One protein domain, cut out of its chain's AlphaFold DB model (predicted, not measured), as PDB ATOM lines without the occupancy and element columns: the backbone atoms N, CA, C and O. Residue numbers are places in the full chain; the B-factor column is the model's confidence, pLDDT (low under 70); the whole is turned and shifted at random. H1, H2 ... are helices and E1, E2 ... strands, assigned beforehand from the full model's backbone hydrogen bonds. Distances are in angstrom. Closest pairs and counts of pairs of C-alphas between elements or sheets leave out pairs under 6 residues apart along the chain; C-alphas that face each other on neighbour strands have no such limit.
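What this domain is: This is residues 3 to 101 of the 234 residues of an uncharacterized protein of Calditrichaeota bacterium (UniProt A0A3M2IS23). A long, strongly twisted three-stranded sheet is the backbone of a rod; H1 crosses it near the end where E2 turns into E3, while at the other end H3 and H4 make a corner and H4 folds back to E1. The 99 printed residues hold four named helices and three named strands, in the order E1 H1 H2 E2 E3 H3 H4; the sheet order is E1 E3 E2, antiparallel, and the class is mixed. The whole is compact, with a radius of gyration of the C-alphas of 14.3 A and spans of 46 by 21 by 19 A.

Where its parts are: Find C-alpha 3 at (190.036, 102.900, 124.795), where E1, residues 3 to 11, begins its 25.3 A. E3, residues 60 to 69, runs 29.1 A; E2, residues 45 to 54, spans 25.2 A and bends by 62 degrees at residue 51. The helices are H1, residues 17 to 26, H2, 34 to 38, H3, 70 to 76, and H4, 82 to 95, 20.3 A long, ending at C-alpha 95 (188.309, 119.337, 123.420).

How they stand to each other: Look at N 5 and O 66, 3.0 A, between E1 and E3, and at N 47 and O 65, 2.9 A, in the hairpin of E2 and E3. E1, H1 H2, E2 form a split strand-helix-strand unit, E3 between its strands, with a right-handed crossover. H1 and H4 on one face of the sheet give two layers. H1 is over E3 at a height over the sheet of 7.8 A, only just slantwise at 60.0 degrees on the local plane; its closest C-alphas to E2 are Ser 17 and Ala 48, 5.6 A. H4 is on the sheet, with C-alphas Ala 93 and Ile 5 7.7 A apart. H3 touches H4, about perpendicular at 82 degrees, closest at C-alphas Thr 74 and Pro 82, 5.8 A. H2 is close but not clearly touching H4, C-alphas Leu 35 and Ala 93 being 6.4 A apart. In H1, H2, H3 and H4 every O i to N i+4 pair is within hydrogen-bond range.

The domain as a whole: The farthest C-alphas, Glu 58 and Asn 79, are 46.4 A apart. The printed part has no cut and no long link. Residues 25 to 33 have pLDDT under 70.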
ATOM      1  N   ILE A   3     189.831 101.580 124.215       90.94
ATOM      2  CA  ILE A   3     190.036 102.900 124.795       90.94
ATOM      3  C   ILE A   3     188.768 103.245 125.562       90.94
ATOM      4  O   ILE A   3     187.671 103.089 125.035       90.94
ATOM      5  N   ALA A   4     188.932 103.685 126.803       93.44
ATOM      6  CA  ALA A   4     187.847 104.179 127.629       93.44
ATOM      7  C   ALA A   4     188.067 105.673 127.871       93.44
ATOM      8  O   ALA A   4     189.142 106.084 128.318       93.44
ATOM      9  N   ILE A   5     187.050 106.465 127.555       93.12
ATOM     10  CA  ILE A   5     186.962 107.877 127.924       93.12
ATOM     11  C   ILE A   5     185.737 108.078 128.806       93.12
ATOM     12  O   ILE A   5     184.804 107.275 128.777       93.12
ATOM     13  N   GLN A   6     185.736 109.137 129.595       92.75
ATOM     14  CA  GLN A   6     184.698 109.418 130.569       92.75
ATOM     15  C   GLN A   6     184.344 110.896 130.627       92.75
ATOM     16  O   GLN A   6     185.165 111.756 130.318       92.75
ATOM     17  N   LYS A   7     183.116 111.182 131.051       89.88
ATOM     18  CA  LYS A   7     182.605 112.539 131.257       89.88
ATOM     19  C   LYS A   7     181.619 112.539 132.418       89.88
ATOM     20  O   LYS A   7     180.876 111.571 132.592       89.88
ATOM     21  N   MET A   8     181.618 113.608 133.210       88.88
ATOM     22  CA  MET A   8     180.618 113.822 134.256       88.88
ATOM     23  C   MET A   8     179.461 114.643 133.691       88.88
ATOM     24  O   MET A   8     179.686 115.672 133.056       88.88
ATOM     25  N   LEU A   9     178.227 114.190 133.902       87.81
ATOM     26  CA  LEU A   9     177.012 114.883 133.470       87.81
ATOM     27  C   LEU A   9     176.002 114.963 134.613       87.81
ATOM     28  O   LEU A   9     175.902 114.046 135.420       87.81
ATOM     29  N   PHE A  10     175.214 116.035 134.656       88.00
ATOM     30  CA  PHE A  10     174.269 116.293 135.744       88.00
ATOM     31  C   PHE A  10     172.819 116.147 135.290       88.00
ATOM     32  O   PHE A  10     172.367 116.844 134.376       88.00
ATOM     33  N   PHE A  11     172.068 115.287 135.978       86.56
ATOM     34  CA  PHE A  11     170.679 114.960 135.660       86.56
ATOM     35  C   PHE A  11     169.729 115.235 136.835       86.56
ATOM     36  O   PHE A  11     170.142 115.172 137.995       86.56
ATOM     37  N   PRO A  12     168.440 115.526 136.569       86.19
ATOM     38  CA  PRO A  12     167.460 115.781 137.621       86.19
ATOM     39  C   PRO A  12     167.360 114.653 138.665       86.19
ATOM     40  O   PRO A  12     167.581 113.481 138.330       86.19
ATOM     41  N   PRO A  13     166.960 114.977 139.911       83.25
ATOM     42  CA  PRO A  13     166.641 113.992 140.943       83.25
ATOM     43  C   PRO A  13     165.728 112.868 140.444       83.25
ATOM     44  O   PRO A  13     164.781 113.111 139.702       83.25
ATOM     45  N   GLY A  14     166.018 111.628 140.850       81.62
ATOM     46  CA  GLY A  14     165.219 110.454 140.478       81.62
ATOM     47  C   GLY A  14     165.458 109.916 139.062       81.62
ATOM     48  O   GLY A  14     164.851 108.917 138.696       81.62
ATOM     49  N   THR A  15     166.352 110.522 138.272       84.06
ATOM     50  CA  THR A  15     166.766 109.954 136.978       84.06
ATOM     51  C   THR A  15     167.551 108.667 137.226       84.06
ATOM     52  O   THR A  15     168.499 108.700 138.001       84.06
ATOM     53  N   GLU A  16     167.198 107.552 136.588       86.69
ATOM     54  CA  GLU A  16     167.939 106.281 136.686       86.69
ATOM     55  C   GLU A  16     169.036 106.173 135.612       86.69
ATOM     56  O   GLU A  16     168.916 106.764 134.538       86.69
ATOM     57  N   SER A  17     170.080 105.362 135.835       83.62
ATOM     58  CA  SER A  17     171.173 105.178 134.857       83.62
ATOM     59  C   SER A  17     170.686 104.723 133.473       83.62
ATOM     60  O   SER A  17     171.234 105.146 132.457       83.62
ATOM     61  N   GLY A  18     169.639 103.892 133.407       82.12
ATOM     62  CA  GLY A  18     169.045 103.468 132.134       82.12
ATOM     63  C   GLY A  18     168.420 104.630 131.356       82.12
ATOM     64  O   GLY A  18     168.557 104.706 130.135       82.12
ATOM     65  N   GLU A  19     167.804 105.580 132.062       83.69
ATOM     66  CA  GLU A  19     167.253 106.796 131.463       83.69
ATOM     67  C   GLU A  19     168.362 107.736 130.979       83.69
ATOM     68  O   GLU A  19     168.252 108.295 129.888       83.69
ATOM     69  N   VAL A  20     169.461 107.851 131.730       83.81
ATOM     70  CA  VAL A  20     170.654 108.605 131.309       83.81
ATOM     71  C   VAL A  20     171.197 108.076 129.977       83.81
ATOM     72  O   VAL A  20     171.389 108.846 129.036       83.81
ATOM     73  N   LEU A  21     171.373 106.756 129.852       83.94
ATOM     74  CA  LEU A  21     171.843 106.123 128.612       83.94
ATOM     75  C   LEU A  21     170.845 106.284 127.453       83.94
ATOM     76  O   LEU A  21     171.235 106.509 126.303       83.94
ATOM     77  N   ARG A  22     169.540 106.215 127.742       80.88
ATOM     78  CA  ARG A  22     168.490 106.443 126.742       80.88
ATOM     79  C   ARG A  22     168.520 107.878 126.214       80.88
ATOM     80  O   ARG A  22     168.355 108.081 125.015       80.88
ATOM     81  N   ARG A  23     168.754 108.866 127.081       77.19
ATOM     82  CA  ARG A  23     168.905 110.270 126.673       77.19
ATOM     83  C   ARG A  23     170.171 110.486 125.861       77.19
ATOM     84  O   ARG A  23     170.087 111.070 124.792       77.19
ATOM     85  N   LEU A  24     171.301 109.910 126.269       74.06
ATOM     86  CA  LEU A  24     172.548 109.980 125.494       74.06
ATOM     87  C   LEU A  24     172.415 109.420 124.069       74.06
ATOM     88  O   LEU A  24     173.040 109.935 123.152       74.06
ATOM     89  N   SER A  25     171.590 108.388 123.873       66.88
ATOM     90  CA  SER A  25     171.360 107.776 122.554       66.88
ATOM     91  C   SER A  25     170.289 108.471 121.703       66.88
ATOM     92  O   SER A  25     170.296 108.303 120.485       66.88
ATOM     93  N   LYS A  26     169.371 109.241 122.307       62.75
ATOM     94  CA  LYS A  26     168.267 109.928 121.601       62.75
ATOM     95  C   LYS A  26     168.462 111.439 121.445       62.75
ATOM     96  O   LYS A  26     167.980 112.007 120.473       62.75
ATOM     97  N   GLU A  27     169.156 112.081 122.378       54.69
ATOM     98  CA  GLU A  27     169.360 113.535 122.475       54.69
ATOM     99  C   GLU A  27     170.813 113.899 122.123       54.69
ATOM    100  O   GLU A  27     171.495 114.640 122.831       54.69
ATOM    101  N   LEU A  28     171.275 113.370 120.987       51.00
ATOM    102  CA  LEU A  28     172.594 113.600 120.390       51.00
ATOM    103  C   LEU A  28     172.847 115.034 119.835       51.00
ATOM    104  O   LEU A  28     173.648 115.166 118.913       51.00
ATOM    105  N   PRO A  29     172.257 116.124 120.385       48.16
ATOM    106  CA  PRO A  29     172.891 117.440 120.299       48.16
ATOM    107  C   PRO A  29     173.051 118.108 121.677       48.16
ATOM    108  O   PRO A  29     172.621 119.236 121.894       48.16
ATOM    109  N   THR A  30     173.672 117.412 122.627       59.53
ATOM    110  CA  THR A  30     174.301 118.047 123.799       59.53
ATOM    111  C   THR A  30     175.806 117.771 123.774       59.53
ATOM    112  O   THR A  30     176.222 116.765 123.198       59.53
ATOM    113  N   ASP A  31     176.618 118.626 124.408       58.56
ATOM    114  CA  ASP A  31     178.099 118.637 124.426       58.56
ATOM    115  C   ASP A  31     178.795 117.272 124.636       58.56
ATOM    116  O   ASP A  31     179.995 117.124 124.417       58.56
ATOM    117  N   ALA A  32     178.098 116.257 125.152       61.28
ATOM    118  CA  ALA A  32     178.623 114.899 125.292       61.28
ATOM    119  C   ALA A  32     178.602 114.102 123.971       61.28
ATOM    120  O   ALA A  32     179.496 113.292 123.732       61.28
ATOM    121  N   GLY A  33     177.604 114.331 123.117       68.56
ATOM    122  CA  GLY A  33     177.394 113.616 121.859       68.56
ATOM    123  C   GLY A  33     178.168 114.179 120.664       68.56
ATOM    124  O   GLY A  33     178.447 113.438 119.724       68.56
ATOM    125  N   GLU A  34     178.565 115.455 120.711       80.56
ATOM    126  CA  GLU A  34     179.234 116.147 119.596       80.56
ATOM    127  C   GLU A  34     180.521 115.454 119.130       80.56
ATOM    128  O   GLU A  34     180.789 115.388 117.929       80.56
ATOM    129  N   LEU A  35     181.279 114.862 120.062       88.25
ATOM    130  CA  LEU A  35     182.459 114.060 119.736       88.25
ATOM    131  C   LEU A  35     182.108 112.933 118.756       88.25
ATOM    132  O   LEU A  35     182.775 112.759 117.744       88.25
ATOM    133  N   PHE A  36     181.038 112.185 119.021       87.50
ATOM    134  CA  PHE A  36     180.660 111.025 118.212       87.50
ATOM    135  C   PHE A  36     179.888 111.396 116.946       87.50
ATOM    136  O   PHE A  36     179.834 110.598 116.018       87.50
ATOM    137  N   VAL A  37     179.371 112.623 116.855       85.25
ATOM    138  CA  VAL A  37     178.917 113.194 115.577       85.25
ATOM    139  C   VAL A  37     180.108 113.443 114.644       85.25
ATOM    140  O   VAL A  37     179.996 113.221 113.442       85.25
ATOM    141  N   ARG A  38     181.262 113.863 115.186       86.06
ATOM    142  CA  ARG A  38     182.512 114.034 114.415       86.06
ATOM    143  C   ARG A  38     183.254 112.728 114.134       86.06
ATOM    144  O   ARG A  38     184.097 112.703 113.246       86.06
ATOM    145  N   TRP A  39     182.936 111.677 114.884       88.94
ATOM    146  CA  TRP A  39     183.522 110.342 114.768       88.94
ATOM    147  C   TRP A  39     182.429 109.267 114.637       88.94
ATOM    148  O   TRP A  39     182.299 108.407 115.522       88.94
ATOM    149  N   PRO A  40     181.601 109.320 113.575       87.50
ATOM    150  CA  PRO A  40     180.419 108.469 113.450       87.50
ATOM    151  C   PRO A  40     180.752 106.973 113.364       87.50
ATOM    152  O   PRO A  40     179.910 106.147 113.706       87.50
ATOM    153  N   GLU A  41     181.974 106.608 112.968       88.06
ATOM    154  CA  GLU A  41     182.423 105.223 112.784       88.06
ATOM    155  C   GLU A  41     182.736 104.494 114.103       88.06
ATOM    156  O   GLU A  41     182.870 103.268 114.122       88.06
ATOM    157  N   LEU A  42     182.893 105.220 115.218       87.88
ATOM    158  CA  LEU A  42     183.437 104.652 116.457       87.88
ATOM    159  C   LEU A  42     182.426 103.898 117.321       87.88
ATOM    160  O   LEU A  42     182.860 103.177 118.217       87.88
ATOM    161  N   HIS A  43     181.122 104.069 117.066       85.50
ATOM    162  CA  HIS A  43     180.002 103.380 117.731       85.50
ATOM    163  C   HIS A  43     180.310 102.906 119.172       85.50
ATOM    164  O   HIS A  43     180.394 101.701 119.430       85.50
ATOM    165  N   PRO A  44     180.534 103.840 120.116       88.94
ATOM    166  CA  PRO A  44     180.984 103.515 121.467       88.94
ATOM    167  C   PRO A  44     179.955 102.691 122.248       88.94
ATOM    168  O   PRO A  44     178.741 102.893 122.139       88.94
ATOM    169  N   ARG A  45     180.446 101.820 123.134       90.44
ATOM    170  CA  ARG A  45     179.624 101.210 124.184       90.44
ATOM    171  C   ARG A  45     179.591 102.136 125.394       90.44
ATOM    172  O   ARG A  45     180.627 102.375 126.010       90.44
ATOM    173  N   PHE A  46     178.406 102.623 125.748       90.31
ATOM    174  CA  PHE A  46     178.231 103.497 126.905       90.31
ATOM    175  C   PHE A  46     177.849 102.731 128.169       90.31
ATOM    176  O   PHE A  46     177.039 101.805 128.134       90.31
ATOM    177  N   THR A  47     178.380 103.181 129.301       91.88
ATOM    178  CA  THR A  47     177.901 102.826 130.642       91.88
ATOM    179  C   THR A  47     177.726 104.094 131.474       91.88
ATOM    180  O   THR A  47     178.350 105.116 131.183       91.88
ATOM    181  N   ALA A  48     176.835 104.049 132.465       90.31
ATOM    182  CA  ALA A  48     176.528 105.187 133.324       90.31
ATOM    183  C   ALA A  48     176.441 104.757 134.791       90.31
ATOM    184  O   ALA A  48     175.680 103.850 135.141       90.31
ATOM    185  N   GLU A  49     177.179 105.454 135.647       90.69
ATOM    186  CA  GLU A  49     177.219 105.242 137.091       90.69
ATOM    187  C   GLU A  49     176.861 106.545 137.808       90.69
ATOM    188  O   GLU A  49     177.338 107.617 137.435       90.69
ATOM    189  N   ARG A  50     175.999 106.476 138.826       87.44
ATOM    190  CA  ARG A  50     175.630 107.660 139.609       87.44
ATOM    191  C   ARG A  50     176.754 108.018 140.576       87.44
ATOM    192  O   ARG A  50     177.159 107.181 141.377       87.44
ATOM    193  N   ALA A  51     177.162 109.278 140.559       83.19
ATOM    194  CA  ALA A  51     178.126 109.833 141.490       83.19
ATOM    195  C   ALA A  51     177.466 110.409 142.749       83.19
ATOM    196  O   ALA A  51     176.334 110.896 142.710       83.19
ATOM    197  N   ALA A  52     178.183 110.387 143.878       75.00
ATOM    198  CA  ALA A  52     177.752 110.990 145.145       75.00
ATOM    199  C   ALA A  52     177.945 112.522 145.163       75.00
ATOM    200  O   ALA A  52     178.260 113.121 146.187       75.00
ATOM    201  N   LEU A  53     177.769 113.158 144.008       81.44
ATOM    202  CA  LEU A  53     177.977 114.579 143.788       81.44
ATOM    203  C   LEU A  53     176.685 115.211 143.269       81.44
ATOM    204  O   LEU A  53     175.920 114.588 142.523       81.44
ATOM    205  N   ARG A  54     176.466 116.467 143.664       83.00
ATOM    206  CA  ARG A  54     175.385 117.305 143.160       83.00
ATOM    207  C   ARG A  54     175.908 118.664 142.733       83.00
ATOM    208  O   ARG A  54     176.872 119.146 143.317       83.00
ATOM    209  N   ASP A  55     175.262 119.256 141.737       85.06
ATOM    210  CA  ASP A  55     175.510 120.652 141.377       85.06
ATOM    211  C   ASP A  55     174.663 121.617 142.224       85.06
ATOM    212  O   ASP A  55     173.814 121.201 143.017       85.06
ATOM    213  N   ASP A  56     174.841 122.920 141.994       84.25
ATOM    214  CA  ASP A  56     174.105 124.003 142.667       84.25
ATOM    215  C   ASP A  56     172.578 123.943 142.463       84.25
ATOM    216  O   ASP A  56     171.822 124.648 143.131       84.25
ATOM    217  N   ARG A  57     172.104 123.122 141.520       86.25
ATOM    218  CA  ARG A  57     170.683 122.901 141.213       86.25
ATOM    219  C   ARG A  57     170.180 121.561 141.756       86.25
ATOM    220  O   ARG A  57     169.145 121.071 141.307       86.25
ATOM    221  N   GLU A  58     170.930 120.956 142.674       84.62
ATOM    222  CA  GLU A  58     170.662 119.664 143.310       84.62
ATOM    223  C   GLU A  58     170.553 118.472 142.341       84.62
ATOM    224  O   GLU A  58     170.057 117.399 142.722       84.62
ATOM    225  N   ARG A  59     171.033 118.621 141.099       86.94
ATOM    226  CA  ARG A  59     171.065 117.545 140.101       86.94
ATOM    227  C   ARG A  59     172.123 116.526 140.485       86.94
ATOM    228  O   ARG A  59     173.199 116.894 140.934       86.94
ATOM    229  N   TRP A  60     171.841 115.248 140.266       86.62
ATOM    230  CA  TRP A  60     172.816 114.188 140.504       86.62
ATOM    231  C   TRP A  60     173.828 114.117 139.377       86.62
ATOM    232  O   TRP A  60     173.460 114.106 138.199       86.62
ATOM    233  N   ALA A  61     175.089 114.005 139.758       89.00
ATOM    234  CA  ALA A  61     176.168 113.696 138.849       89.00
ATOM    235  C   ALA A  61     176.106 112.225 138.403       89.00
ATOM    236  O   ALA A  61     175.782 111.319 139.176       89.00
ATOM    237  N   TYR A  62     176.444 111.997 137.143       89.81
ATOM    238  CA  TYR A  62     176.567 110.698 136.506       89.81
ATOM    239  C   TYR A  62     177.883 110.642 135.750       89.81
ATOM    240  O   TYR A  62     178.135 111.456 134.858       89.81
ATOM    241  N   ARG A  63     178.698 109.641 136.072       90.50
ATOM    242  CA  ARG A  63     179.873 109.293 135.291       90.50
ATOM    243  C   ARG A  63     179.429 108.463 134.102       90.50
ATOM    244  O   ARG A  63     178.886 107.372 134.265       90.50
ATOM    245  N   ILE A  64     179.698 108.973 132.912       91.12
ATOM    246  CA  ILE A  64     179.491 108.257 131.660       91.12
ATOM    247  C   ILE A  64     180.837 107.742 131.194       91.12
ATOM    248  O   ILE A  64     181.783 108.522 131.124       91.12
ATOM    249  N   ILE A  65     180.921 106.461 130.850       92.94
ATOM    250  CA  ILE A  65     182.106 105.868 130.228       92.94
ATOM    251  C   ILE A  65     181.731 105.447 128.815       92.94
ATOM    252  O   ILE A  65     180.744 104.734 128.626       92.94
ATOM    253  N   ALA A  66     182.526 105.871 127.840       92.69
ATOM    254  CA  ALA A  66     182.451 105.418 126.461       92.69
ATOM    255  C   ALA A  66     183.644 104.507 126.170       92.69
ATOM    256  O   ALA A  66     184.801 104.936 126.210       92.69
ATOM    257  N   GLU A  67     183.362 103.242 125.879       94.12
ATOM    258  CA  GLU A  67     184.364 102.258 125.491       94.12
ATOM    259  C   GLU A  67     184.371 102.068 123.978       94.12
ATOM    260  O   GLU A  67     183.347 101.757 123.364       94.12
ATOM    261  N   ILE A  68     185.549 102.223 123.384       93.25
ATOM    262  CA  ILE A  68     185.756 102.195 121.940       93.25
ATOM    263  C   ILE A  68     186.802 101.122 121.627       93.25
ATOM    264  O   ILE A  68     187.936 101.196 122.123       93.25
ATOM    265  N   PRO A  69     186.469 100.107 120.813       92.44
ATOM    266  CA  PRO A  69     187.453  99.154 120.322       92.44
ATOM    267  C   PRO A  69     188.565  99.866 119.542       92.44
ATOM    268  O   PRO A  69     188.297 100.630 118.617       92.44
ATOM    269  N   GLN A  70     189.829  99.568 119.863       88.44
ATOM    270  CA  GLN A  70     190.986 100.156 119.170       88.44
ATOM    271  C   GLN A  70     190.936  99.936 117.650       88.44
ATOM    272  O   GLN A  70     191.406 100.780 116.894       88.44
ATOM    273  N   THR A  71     190.359  98.818 117.206       90.50
ATOM    274  CA  THR A  71     190.208  98.479 115.786       90.50
ATOM    275  C   THR A  71     189.325  99.472 115.034       90.50
ATOM    276  O   THR A  71     189.615  99.781 113.884       90.50
ATOM    277  N   LEU A  72     188.279 100.014 115.668       91.38
ATOM    278  CA  LEU A  72     187.429 101.027 115.034       91.38
ATOM    279  C   LEU A  72     188.199 102.335 114.823       91.38
ATOM    280  O   LEU A  72     188.088 102.946 113.767       91.38
ATOM    281  N   LEU A  73     189.057 102.709 115.776       89.81
ATOM    282  CA  LEU A  73     189.913 103.892 115.658       89.81
ATOM    283  C   LEU A  73     190.971 103.754 114.567       89.81
ATOM    284  O   LEU A  73     191.178 104.685 113.796       89.81
ATOM    285  N   THR A  74     191.622 102.594 114.469       88.94
ATOM    286  CA  THR A  74     192.587 102.344 113.388       88.94
ATOM    287  C   THR A  74     191.913 102.308 112.021       88.94
ATOM    288  O   THR A  74     192.515 102.730 111.044       88.94
ATOM    289  N   ASN A  75     190.662 101.848 111.945       90.81
ATOM    290  CA  ASN A  75     189.900 101.855 110.698       90.81
ATOM    291  C   ASN A  75     189.453 103.270 110.302       90.81
ATOM    292  O   ASN A  75     189.462 103.590 109.118       90.81
ATOM    293  N   ALA A  76     189.093 104.114 111.276       89.69
ATOM    294  CA  ALA A  76     188.747 105.518 111.045       89.69
ATOM    295  C   ALA A  76     189.966 106.359 110.618       89.69
ATOM    296  O   ALA A  76     189.829 107.324 109.870       89.69
ATOM    297  N   LEU A  77     191.169 105.976 111.059       90.31
ATOM    298  CA  LEU A  77     192.434 106.636 110.732       90.31
ATOM    299  C   LEU A  77     193.450 105.645 110.126       90.31
ATOM    300  O   LEU A  77     194.475 105.359 110.748       90.31
ATOM    301  N   PRO A  78     193.223 105.148 108.894       88.06
ATOM    302  CA  PRO A  78     194.004 104.049 108.315       88.06
ATOM    303  C   PRO A  78     195.472 104.402 108.029       88.06
ATOM    304  O   PRO A  78     196.309 103.511 107.914       88.06
ATOM    305  N   ASN A  79     195.795 105.696 107.932       92.38
ATOM    306  CA  ASN A  79     197.155 106.187 107.684       92.38
ATOM    307  C   ASN A  79     197.960 106.435 108.969       92.38
ATOM    308  O   ASN A  79     199.117 106.840 108.892       92.38
ATOM    309  N   PHE A  80     197.355 106.235 110.138       89.44
ATOM    310  CA  PHE A  80     197.992 106.457 111.429       89.44
ATOM    311  C   PHE A  80     198.332 105.118 112.078       89.44
ATOM    312  O   PHE A  80     197.568 104.153 112.005       89.44
ATOM    313  N   SER A  81     199.462 105.057 112.782       91.81
ATOM    314  CA  SER A  81     199.716 103.928 113.674       91.81
ATOM    315  C   SER A  81     198.644 103.871 114.777       91.81
ATOM    316  O   SER A  81     198.046 104.896 115.124       91.81
ATOM    317  N   PRO A  82     198.412 102.707 115.416       88.62
ATOM    318  CA  PRO A  82     197.437 102.603 116.504       88.62
ATOM    319  C   PRO A  82     197.664 103.610 117.644       88.62
ATOM    320  O   PRO A  82     196.704 104.095 118.247       88.62
ATOM    321  N   GLY A  83     198.928 103.941 117.932       87.38
ATOM    322  CA  GLY A  83     199.296 104.929 118.943       87.38
ATOM    323  C   GLY A  83     198.938 106.358 118.538       87.38
ATOM    324  O   GLY A  83     198.375 107.094 119.347       87.38
ATOM    325  N   GLU A  84     199.203 106.740 117.289       89.50
ATOM    326  CA  GLU A  84     198.876 108.079 116.788       89.50
ATOM    327  C   GLU A  84     197.366 108.258 116.610       89.50
ATOM    328  O   GLU A  84     196.829 109.281 117.024       89.50
ATOM    329  N   ALA A  85     196.658 107.244 116.098       91.06
ATOM    330  CA  ALA A  85     195.199 107.272 115.995       91.06
ATOM    331  C   ALA A  85     194.546 107.469 117.373       91.06
ATOM    332  O   ALA A  85     193.645 108.292 117.538       91.06
ATOM    333  N   ARG A  86     195.060 106.768 118.397       90.50
ATOM    334  CA  ARG A  86     194.654 106.972 119.793       90.50
ATOM    335  C   ARG A  86     194.947 108.395 120.264       90.50
ATOM    336  O   ARG A  86     194.095 108.990 120.913       90.50
ATOM    337  N   PHE A  87     196.137 108.920 119.985       88.44
ATOM    338  CA  PHE A  87     196.534 110.263 120.408       88.44
ATOM    339  C   PHE A  87     195.634 111.345 119.798       88.44
ATOM    340  O   PHE A  87     195.118 112.185 120.530       88.44
ATOM    341  N   VAL A  88     195.383 111.276 118.487       90.75
ATOM    342  CA  VAL A  88     194.493 112.200 117.767       90.75
ATOM    343  C   VAL A  88     193.078 112.147 118.339       90.75
ATOM    344  O   VAL A  88     192.500 113.186 118.659       90.75
ATOM    345  N   PHE A  89     192.535 110.943 118.533       92.50
ATOM    346  CA  PHE A  89     191.202 110.782 119.103       92.50
ATOM    347  C   PHE A  89     191.101 111.329 120.530       92.50
ATOM    348  O   PHE A  89     190.155 112.047 120.835       92.50
ATOM    349  N   LEU A  90     192.073 111.037 121.402       91.00
ATOM    350  CA  LEU A  90     192.072 111.550 122.775       91.00
ATOM    351  C   LEU A  90     192.209 113.076 122.827       91.00
ATOM    352  O   LEU A  90     191.588 113.696 123.685       91.00
ATOM    353  N   GLY A  91     192.969 113.681 121.909       89.44
ATOM    354  CA  GLY A  91     193.020 115.136 121.757       89.44
ATOM    355  C   GLY A  91     191.640 115.717 121.456       89.44
ATOM    356  O   GLY A  91     191.179 116.600 122.173       89.44
ATOM    357  N   SER A  92     190.936 115.143 120.476       91.44
ATOM    358  CA  SER A  92     189.561 115.542 120.158       91.44
ATOM    359  C   SER A  92     188.612 115.301 121.338       91.44
ATOM    360  O   SER A  92     187.834 116.180 121.687       91.44
ATOM    361  N   ALA A  93     188.703 114.155 122.015       91.31
ATOM    362  CA  ALA A  93     187.883 113.848 123.186       91.31
ATOM    363  C   ALA A  93     188.031 114.917 124.285       91.31
ATOM    364  O   ALA A  93     187.022 115.414 124.790       91.31
ATOM    365  N   LEU A  94     189.266 115.331 124.585       88.31
ATOM    366  CA  LEU A  94     189.559 116.377 125.570       88.31
ATOM    367  C   LEU A  94     188.954 117.735 125.190       88.31
ATOM    368  O   LEU A  94     188.440 118.425 126.068       88.31
ATOM    369  N   GLU A  95     188.960 118.106 123.906       87.44
ATOM    370  CA  GLU A  95     188.309 119.337 123.420       87.44
ATOM    371  C   GLU A  95     186.798 119.344 123.699       87.44
ATOM    372  O   GLU A  95     186.237 120.385 124.031       87.44
ATOM    373  N   PHE A  96     186.153 118.175 123.643       87.50
ATOM    374  CA  PHE A  96     184.737 117.995 123.987       87.50
ATOM    375  C   PHE A  96     184.504 117.685 125.474       87.50
ATOM    376  O   PHE A  96     183.412 117.260 125.862       87.50
ATOM    377  N   GLY A  97     185.508 117.878 126.334       86.81
ATOM    378  CA  GLY A  97     185.397 117.657 127.778       86.81
ATOM    379  C   GLY A  97     185.257 116.186 128.181       86.81
ATOM    380  O   GLY A  97     184.703 115.896 129.239       86.81
ATOM    381  N   TRP A  98     185.705 115.258 127.333       89.50
ATOM    382  CA  TRP A  98     185.885 113.855 127.690       89.50
ATOM    383  C   TRP A  98     187.328 113.610 128.128       89.50
ATOM    384  O   TRP A  98     188.274 113.944 127.420       89.50
ATOM    385  N   GLU A  99     187.508 112.959 129.269       90.00
ATOM    386  CA  GLU A  99     188.822 112.595 129.796       90.00
ATOM    387  C   GLU A  99     189.127 111.121 129.517       90.00
ATOM    388  O   GLU A  99     188.224 110.289 129.586       90.00
ATOM    389  N   PRO A 100     190.384 110.731 129.252       90.44
ATOM    390  CA  PRO A 100     190.753 109.321 129.300       90.44
ATOM    391  C   PRO A 100     190.507 108.764 130.706       90.44
ATOM    392  O   PRO A 100     190.856 109.405 131.698       90.44
ATOM    393  N   VAL A 101     189.944 107.557 130.805       91.88
ATOM    394  CA  VAL A 101     189.872 106.854 132.095       91.88
ATOM    395  C   VAL A 101     191.306 106.520 132.534       91.88
ATOM    396  O   VAL A 101     192.003 105.825 131.781       91.88
TER     397      VAL A 101